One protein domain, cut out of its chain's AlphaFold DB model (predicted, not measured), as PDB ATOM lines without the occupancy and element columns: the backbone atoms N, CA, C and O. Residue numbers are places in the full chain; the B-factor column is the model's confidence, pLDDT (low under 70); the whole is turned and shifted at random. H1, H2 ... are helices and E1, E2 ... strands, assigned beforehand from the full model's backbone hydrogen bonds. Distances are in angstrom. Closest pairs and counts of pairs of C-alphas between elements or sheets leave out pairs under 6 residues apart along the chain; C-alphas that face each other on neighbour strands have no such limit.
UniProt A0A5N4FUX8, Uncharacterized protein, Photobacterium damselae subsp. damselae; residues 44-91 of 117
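What this domain is: This is residues 44 to 91 of the 117 residues of an uncharacterized protein of Photobacterium damselae subsp. damselae (UniProt A0A5N4FUX8). One long helix, H1, makes a free-standing arm, and at its far end sits a small head made of the two-stranded hairpin E1 and E2 and the short helix H2. The arm makes the length of the domain: residues 44 to 65, which belong to H1, stand free, and H2 packs on the hairpin with residues 81 to 87. The printed part has 48 residues with two named helices and two named strands, in the order H1, E1, E2, H2; the sheet has the order E1 - E2 and is antiparallel. The class is mostly helix, with 35 residues in helices and 8 in strands of the 43 in named elements. The whole is extended, with a radius of gyration of the C-alphas of 15.5 A, and elongated, with spans of 43 by 24 by 16 A.

How they stand to each other: Start with H1, residues 44 to 68, and go along its backbone: 20 of its 21 O i to N i+4 pairs are within hydrogen-bond range. A tight link of 2 residues leads to E1, residues 71 to 74, and another of 2 residues leads on to E2, residues 77 to 80. E1 and E2 form a hairpin of antiparallel neighbours, with 135 degrees between their directions. Look at C-alphas 73 and 78, which face each other 4.5 A apart, then at N 72 and O 79, 2.9 A apart, and N 74 and O 77, 2.8 A apart, both pairs within hydrogen-bond range. Back at H1, the closest C-alphas of H1 and E2 are those of Glu 66 and Leu 80, 7.6 A apart. H2, residues 81 to 90, follows E2 by a tight link with 0 residues between them. The closest C-alphas of E1 and H2 are those of His 71 and Glu 81, 6.7 A apart. In H2 every O i to N i+4 pair is within hydrogen-bond range. H1 and H2 are apart.

Where its parts are: Find C-alpha 44 at (57.649, 19.725, 17.214); from there H1 runs 36.6 A to C-alpha 68 at (44.930, 18.445, -17.031). E1 covers 9.5 A from His 71 to Ile 74, and E2 covers 10.1 A from Arg 77 to Leu 80. H2 begins at Glu 81 and runs 14.3 A to C-alpha 90 at (46.630, -6.606, -11.105).

The domain as a whole: The two C-alphas farthest apart are those of Ser 46 and Gln 91, 44.0 A. The printed part has no cut, and the three links between its named elements are tight. The mean pLDDT of the printed part is 91.1, that of H2 is 88, and no printed residue is under 70 in this predicted model.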
ATOM      1  N   ASP A  44      58.186  20.895  17.926       84.19
ATOM      2  CA  ASP A  44      57.649  19.725  17.214       84.19
ATOM      3  C   ASP A  44      56.233  19.963  16.667       84.19
ATOM      4  O   ASP A  44      55.895  19.507  15.576       84.19
ATOM      5  N   GLN A  45      55.421  20.763  17.367       81.69
ATOM      6  CA  GLN A  45      54.102  21.174  16.879       81.69
ATOM      7  C   GLN A  45      54.201  22.106  15.667       81.69
ATOM      8  O   GLN A  45      53.413  21.981  14.728       81.69
ATOM      9  N   SER A  46      55.164  23.031  15.670       82.38
ATOM     10  CA  SER A  46      55.421  23.921  14.533       82.38
ATOM     11  C   SER A  46      55.873  23.124  13.309       82.38
ATOM     12  O   SER A  46      55.317  23.315  12.230       82.38
ATOM     13  N   LYS A  47      56.795  22.170  13.489       90.62
ATOM     14  CA  LYS A  47      57.267  21.279  12.417       90.62
ATOM     15  C   LYS A  47      56.139  20.426  11.842       90.62
ATOM     16  O   LYS A  47      56.033  20.297  10.628       90.62
ATOM     17  N   ALA A  48      55.267  19.879  12.691       88.06
ATOM     18  CA  ALA A  48      54.118  19.094  12.238       88.06
ATOM     19  C   ALA A  48      53.135  19.934  11.401       88.06
ATOM     20  O   ALA A  48      52.648  19.471  10.370       88.06
ATOM     21  N   ARG A  49      52.871  21.184  11.809       89.00
ATOM     22  CA  ARG A  49      52.022  22.114  11.044       89.00
ATOM     23  C   ARG A  49      52.645  22.483   9.702       89.00
ATOM     24  O   ARG A  49      51.939  22.518   8.701       89.00
ATOM     25  N   GLU A  50      53.948  22.734   9.684       90.69
ATOM     26  CA  GLU A  50      54.682  23.048   8.459       90.69
ATOM     27  C   GLU A  50      54.705  21.856   7.492       90.69
ATOM     28  O   GLU A  50      54.444  22.026   6.303       90.69
ATOM     29  N   ALA A  51      54.928  20.641   8.000       93.00
ATOM     30  CA  ALA A  51      54.882  19.423   7.197       93.00
ATOM     31  C   ALA A  51      53.499  19.211   6.561       93.00
ATOM     32  O   ALA A  51      53.415  18.959   5.361       93.00
ATOM     33  N   LEU A  52      52.423  19.390   7.337       94.44
ATOM     34  CA  LEU A  52      51.052  19.288   6.833       94.44
ATOM     35  C   LEU A  52      50.760  20.349   5.764       94.44
ATOM     36  O   LEU A  52      50.203  20.030   4.716       94.44
ATOM     37  N   ALA A  53      51.151  21.603   6.004       95.31
ATOM     38  CA  ALA A  53      50.963  22.679   5.034       95.31
ATOM     39  C   ALA A  53      51.712  22.391   3.723       95.31
ATOM     40  O   ALA A  53      51.154  22.547   2.637       95.31
ATOM     41  N   LYS A  54      52.948  21.896   3.823       96.62
ATOM     42  CA  LYS A  54      53.756  21.505   2.666       96.62
ATOM     43  C   LYS A  54      53.137  20.336   1.901       96.62
ATOM     44  O   LYS A  54      53.125  20.348   0.673       96.62
ATOM     45  N   GLU A  55      52.613  19.335   2.600       95.56
ATOM     46  CA  GLU A  55      51.936  18.201   1.967       95.56
ATOM     47  C   GLU A  55      50.660  18.642   1.237       95.56
ATOM     48  O   GLU A  55      50.425  18.215   0.108       95.56
ATOM     49  N   GLN A  56      49.885  19.558   1.824       96.44
ATOM     50  CA  GLN A  56      48.710  20.142   1.171       96.44
ATOM     51  C   GLN A  56      49.078  20.933  -0.086       96.44
ATOM     52  O   GLN A  56      48.410  20.798  -1.110       96.44
ATOM     53  N   GLU A  57      50.149  21.726  -0.039       96.12
ATOM     54  CA  GLU A  57      50.634  22.458  -1.209       96.12
ATOM     55  C   GLU A  57      51.054  21.501  -2.333       96.12
ATOM     56  O   GLU A  57      50.658  21.678  -3.488       96.12
ATOM     57  N   LEU A  58      51.812  20.453  -2.000       97.06
ATOM     58  CA  LEU A  58      52.223  19.432  -2.966       97.06
ATOM     59  C   LEU A  58      51.018  18.686  -3.546       97.06
ATOM     60  O   LEU A  58      50.961  18.476  -4.758       97.06
ATOM     61  N   ALA A  59      50.042  18.329  -2.711       94.31
ATOM     62  CA  ALA A  59      48.807  17.692  -3.154       94.31
ATOM     63  C   ALA A  59      48.005  18.602  -4.095       94.31
ATOM     64  O   ALA A  59      47.501  18.125  -5.110       94.31
ATOM     65  N   SER A  60      47.937  19.906  -3.806       96.25
ATOM     66  CA  SER A  60      47.271  20.887  -4.670       96.25
ATOM     67  C   SER A  60      47.939  20.968  -6.039       96.25
ATOM     68  O   SER A  60      47.265  20.834  -7.059       96.25
ATOM     69  N   ARG A  61      49.270  21.120  -6.077       95.56
ATOM     70  CA  ARG A  61      50.027  21.162  -7.340       95.56
ATOM     71  C   ARG A  61      49.828  19.884  -8.149       95.56
ATOM     72  O   ARG A  61      49.538  19.944  -9.339       95.56
ATOM     73  N   LYS A  62      49.905  18.728  -7.486       93.25
ATOM     74  CA  LYS A  62      49.686  17.433  -8.127       93.25
ATOM     75  C   LYS A  62      48.268  17.319  -8.692       93.25
ATOM     76  O   LYS A  62      48.112  16.889  -9.825       93.25
ATOM     77  N   ALA A  63      47.242  17.747  -7.958       91.81
ATOM     78  CA  ALA A  63      45.862  17.721  -8.445       91.81
ATOM     79  C   ALA A  63      45.667  18.621  -9.681       91.81
ATOM     80  O   ALA A  63      44.995  18.231 -10.637       91.81
ATOM     81  N   GLU A  64      46.280  19.806  -9.703       93.94
ATOM     82  CA  GLU A  64      46.251  20.685 -10.880       93.94
ATOM     83  C   GLU A  64      46.913  20.056 -12.110       93.94
ATOM     84  O   GLU A  64      46.449  20.263 -13.233       93.94
ATOM     85  N   GLU A  65      47.993  19.301 -11.918       93.25
ATOM     86  CA  GLU A  65      48.650  18.552 -12.991       93.25
ATOM     87  C   GLU A  65      47.788  17.375 -13.454       93.25
ATOM     88  O   GLU A  65      47.519  17.232 -14.647       93.25
ATOM     89  N   GLU A  66      47.300  16.565 -12.513       90.88
ATOM     90  CA  GLU A  66      46.485  15.383 -12.790       90.88
ATOM     91  C   GLU A  66      45.201  15.748 -13.531       90.88
ATOM     92  O   GLU A  66      44.901  15.128 -14.544       90.88
ATOM     93  N   THR A  67      44.488  16.800 -13.112       89.31
ATOM     94  CA  THR A  67      43.241  17.235 -13.775       89.31
ATOM     95  C   THR A  67      43.420  17.628 -15.242       89.31
ATOM     96  O   THR A  67      42.474  17.498 -16.020       89.31
ATOM     97  N   LYS A  68      44.616  18.077 -15.641       93.94
ATOM     98  CA  LYS A  68      44.930  18.445 -17.031       93.94
ATOM     99  C   LYS A  68      45.304  17.239 -17.893       93.94
ATOM    100  O   LYS A  68      45.349  17.359 -19.117       93.94
ATOM    101  N   MET A  69      45.597  16.097 -17.278       93.00
ATOM    102  CA  MET A  69      46.016  14.888 -17.978       93.00
ATOM    103  C   MET A  69      44.820  14.146 -18.584       93.00
ATOM    104  O   MET A  69      43.659  14.349 -18.219       93.00
ATOM    105  N   GLN A  70      45.099  13.242 -19.524       93.19
ATOM    106  CA  GLN A  70      44.069  12.374 -20.081       93.19
ATOM    107  C   GLN A  70      43.637  11.330 -19.044       93.19
ATOM    108  O   GLN A  70      44.463  10.616 -18.474       93.19
ATOM    109  N   HIS A  71      42.324  11.206 -18.850       94.12
ATOM    110  CA  HIS A  71      41.740  10.221 -17.945       94.12
ATOM    111  C   HIS A  71      41.008   9.121 -18.715       94.12
ATOM    112  O   HIS A  71      40.393   9.364 -19.759       94.12
ATOM    113  N   TYR A  72      41.017   7.916 -18.152       93.00
ATOM    114  CA  TYR A  72      40.332   6.739 -18.680       93.00
ATOM    115  C   TYR A  72      39.238   6.301 -17.718       93.00
ATOM    116  O   TYR A  72      39.427   6.284 -16.503       93.00
ATOM    117  N   ARG A  73      38.077   5.922 -18.257       92.44
ATOM    118  CA  ARG A  73      36.966   5.434 -17.441       92.44
ATOM    119  C   ARG A  73      37.072   3.920 -17.264       92.44
ATOM    120  O   ARG A  73      36.869   3.177 -18.219       92.44
ATOM    121  N   ILE A  74      37.325   3.466 -16.038       90.56
ATOM    122  CA  ILE A  74      37.389   2.044 -15.668       90.56
ATOM    123  C   ILE A  74      36.397   1.787 -14.534       90.56
ATOM    124  O   ILE A  74      36.422   2.466 -13.510       90.56
ATOM    125  N   SER A  75      35.488   0.825 -14.720       86.62
ATOM    126  CA  SER A  75      34.495   0.426 -13.704       86.62
ATOM    127  C   SER A  75      33.713   1.605 -13.093       86.62
ATOM    128  O   SER A  75      33.400   1.620 -11.905       86.62
ATOM    129  N   GLY A  76      33.419   2.626 -13.908       89.94
ATOM    130  CA  GLY A  76      32.675   3.820 -13.498       89.94
ATOM    131  C   GLY A  76      33.504   4.939 -12.855       89.94
ATOM    132  O   GLY A  76      32.930   5.989 -12.583       89.94
ATOM    133  N   ARG A  77      34.817   4.766 -12.665       90.75
ATOM    134  CA  ARG A  77      35.733   5.793 -12.132       90.75
ATOM    135  C   ARG A  77      36.679   6.302 -13.220       90.75
ATOM    136  O   ARG A  77      37.043   5.533 -14.107       90.75
ATOM    137  N   TYR A  78      37.061   7.575 -13.150       92.62
ATOM    138  CA  TYR A  78      38.120   8.139 -13.989       92.62
ATOM    139  C   TYR A  78      39.463   7.946 -13.297       92.62
ATOM    140  O   TYR A  78      39.590   8.258 -12.116       92.62
ATOM    141  N   VAL A  79      40.424   7.394 -14.028       93.00
ATOM    142  CA  VAL A  79      41.769   7.085 -13.538       93.00
ATOM    143  C   VAL A  79      42.806   7.567 -14.539       93.00
ATOM    144  O   VAL A  79      42.512   7.698 -15.735       93.00
ATOM    145  N   LEU A  80      44.018   7.816 -14.061       94.06
ATOM    146  CA  LEU A  80      45.140   8.184 -14.923       94.06
ATOM    147  C   LEU A  80      45.666   6.960 -15.681       94.06
ATOM    148  O   LEU A  80      45.438   5.814 -15.289       94.06
ATOM    149  N   GLU A  81      46.411   7.193 -16.760       91.12
ATOM    150  CA  GLU A  81      46.980   6.121 -17.589       91.12
ATOM    151  C   GLU A  81      47.811   5.120 -16.769       91.12
ATOM    152  O   GLU A  81      47.617   3.907 -16.848       91.12
ATOM    153  N   ASN A  82      48.683   5.631 -15.898       91.12
ATOM    154  CA  ASN A  82      49.542   4.809 -15.044       91.12
ATOM    155  C   ASN A  82      48.732   3.902 -14.108       91.12
ATOM    156  O   ASN A  82      49.091   2.744 -13.865       91.12
ATOM    157  N   GLU A  83      47.618   4.415 -13.590       88.12
ATOM    158  CA  GLU A  83      46.712   3.672 -12.720       88.12
ATOM    159  C   GLU A  83      45.932   2.624 -13.512       88.12
ATOM    160  O   GLU A  83      45.796   1.491 -13.054       88.12
ATOM    161  N   ALA A  84      45.478   2.967 -14.722       89.00
ATOM    162  CA  ALA A  84      44.814   2.040 -15.629       89.00
ATOM    163  C   ALA A  84      45.709   0.837 -15.961       89.00
ATOM    164  O   ALA A  84      45.282  -0.314 -15.825       89.00
ATOM    165  N   VAL A  85      46.970   1.090 -16.320       90.56
ATOM    166  CA  VAL A  85      47.959   0.040 -16.610       90.56
ATOM    167  C   VAL A  85      48.225  -0.816 -15.370       90.56
ATOM    168  O   VAL A  85      48.301  -2.043 -15.457       90.56
ATOM    169  N   SER A  86      48.336  -0.189 -14.200       89.25
ATOM    170  CA  SER A  86      48.552  -0.905 -12.938       89.25
ATOM    171  C   SER A  86      47.362  -1.797 -12.578       89.25
ATOM    172  O   SER A  86      47.556  -2.952 -12.198       89.25
ATOM    173  N   GLN A  87      46.134  -1.310 -12.767       87.50
ATOM    174  CA  GLN A  87      44.921  -2.096 -12.550       87.50
ATOM    175  C   GLN A  87      44.840  -3.285 -13.507       87.50
ATOM    176  O   GLN A  87      44.513  -4.384 -13.067       87.50
ATOM    177  N   GLN A  88      45.183  -3.104 -14.785       85.62
ATOM    178  CA  GLN A  88      45.223  -4.208 -15.750       85.62
ATOM    179  C   GLN A  88      46.233  -5.285 -15.341       85.62
ATOM    180  O   GLN A  88      45.902  -6.466 -15.353       85.62
ATOM    181  N   LYS A  89      47.434  -4.893 -14.899       86.50
ATOM    182  CA  LYS A  89      48.452  -5.840 -14.407       86.50
ATOM    183  C   LYS A  89      48.004  -6.599 -13.155       86.50
ATOM    184  O   LYS A  89      48.421  -7.734 -12.947       86.50
ATOM    185  N   GLN A  90      47.168  -5.985 -12.318       84.00
ATOM    186  CA  GLN A  90      46.630  -6.606 -11.105       84.00
ATOM    187  C   GLN A  90      45.409  -7.501 -11.354       84.00
ATOM    188  O   GLN A  90      45.003  -8.223 -10.436       84.00
ATOM    189  N   GLN A  91      44.823  -7.495 -12.557       81.81
ATOM    190  CA  GLN A  91      43.731  -8.407 -12.887       81.81
ATOM    191  C   GLN A  91      44.261  -9.839 -12.907       81.81
ATOM    192  O   GLN A  91      44.878 -10.304 -13.862       81.81
TER     193      GLN A  91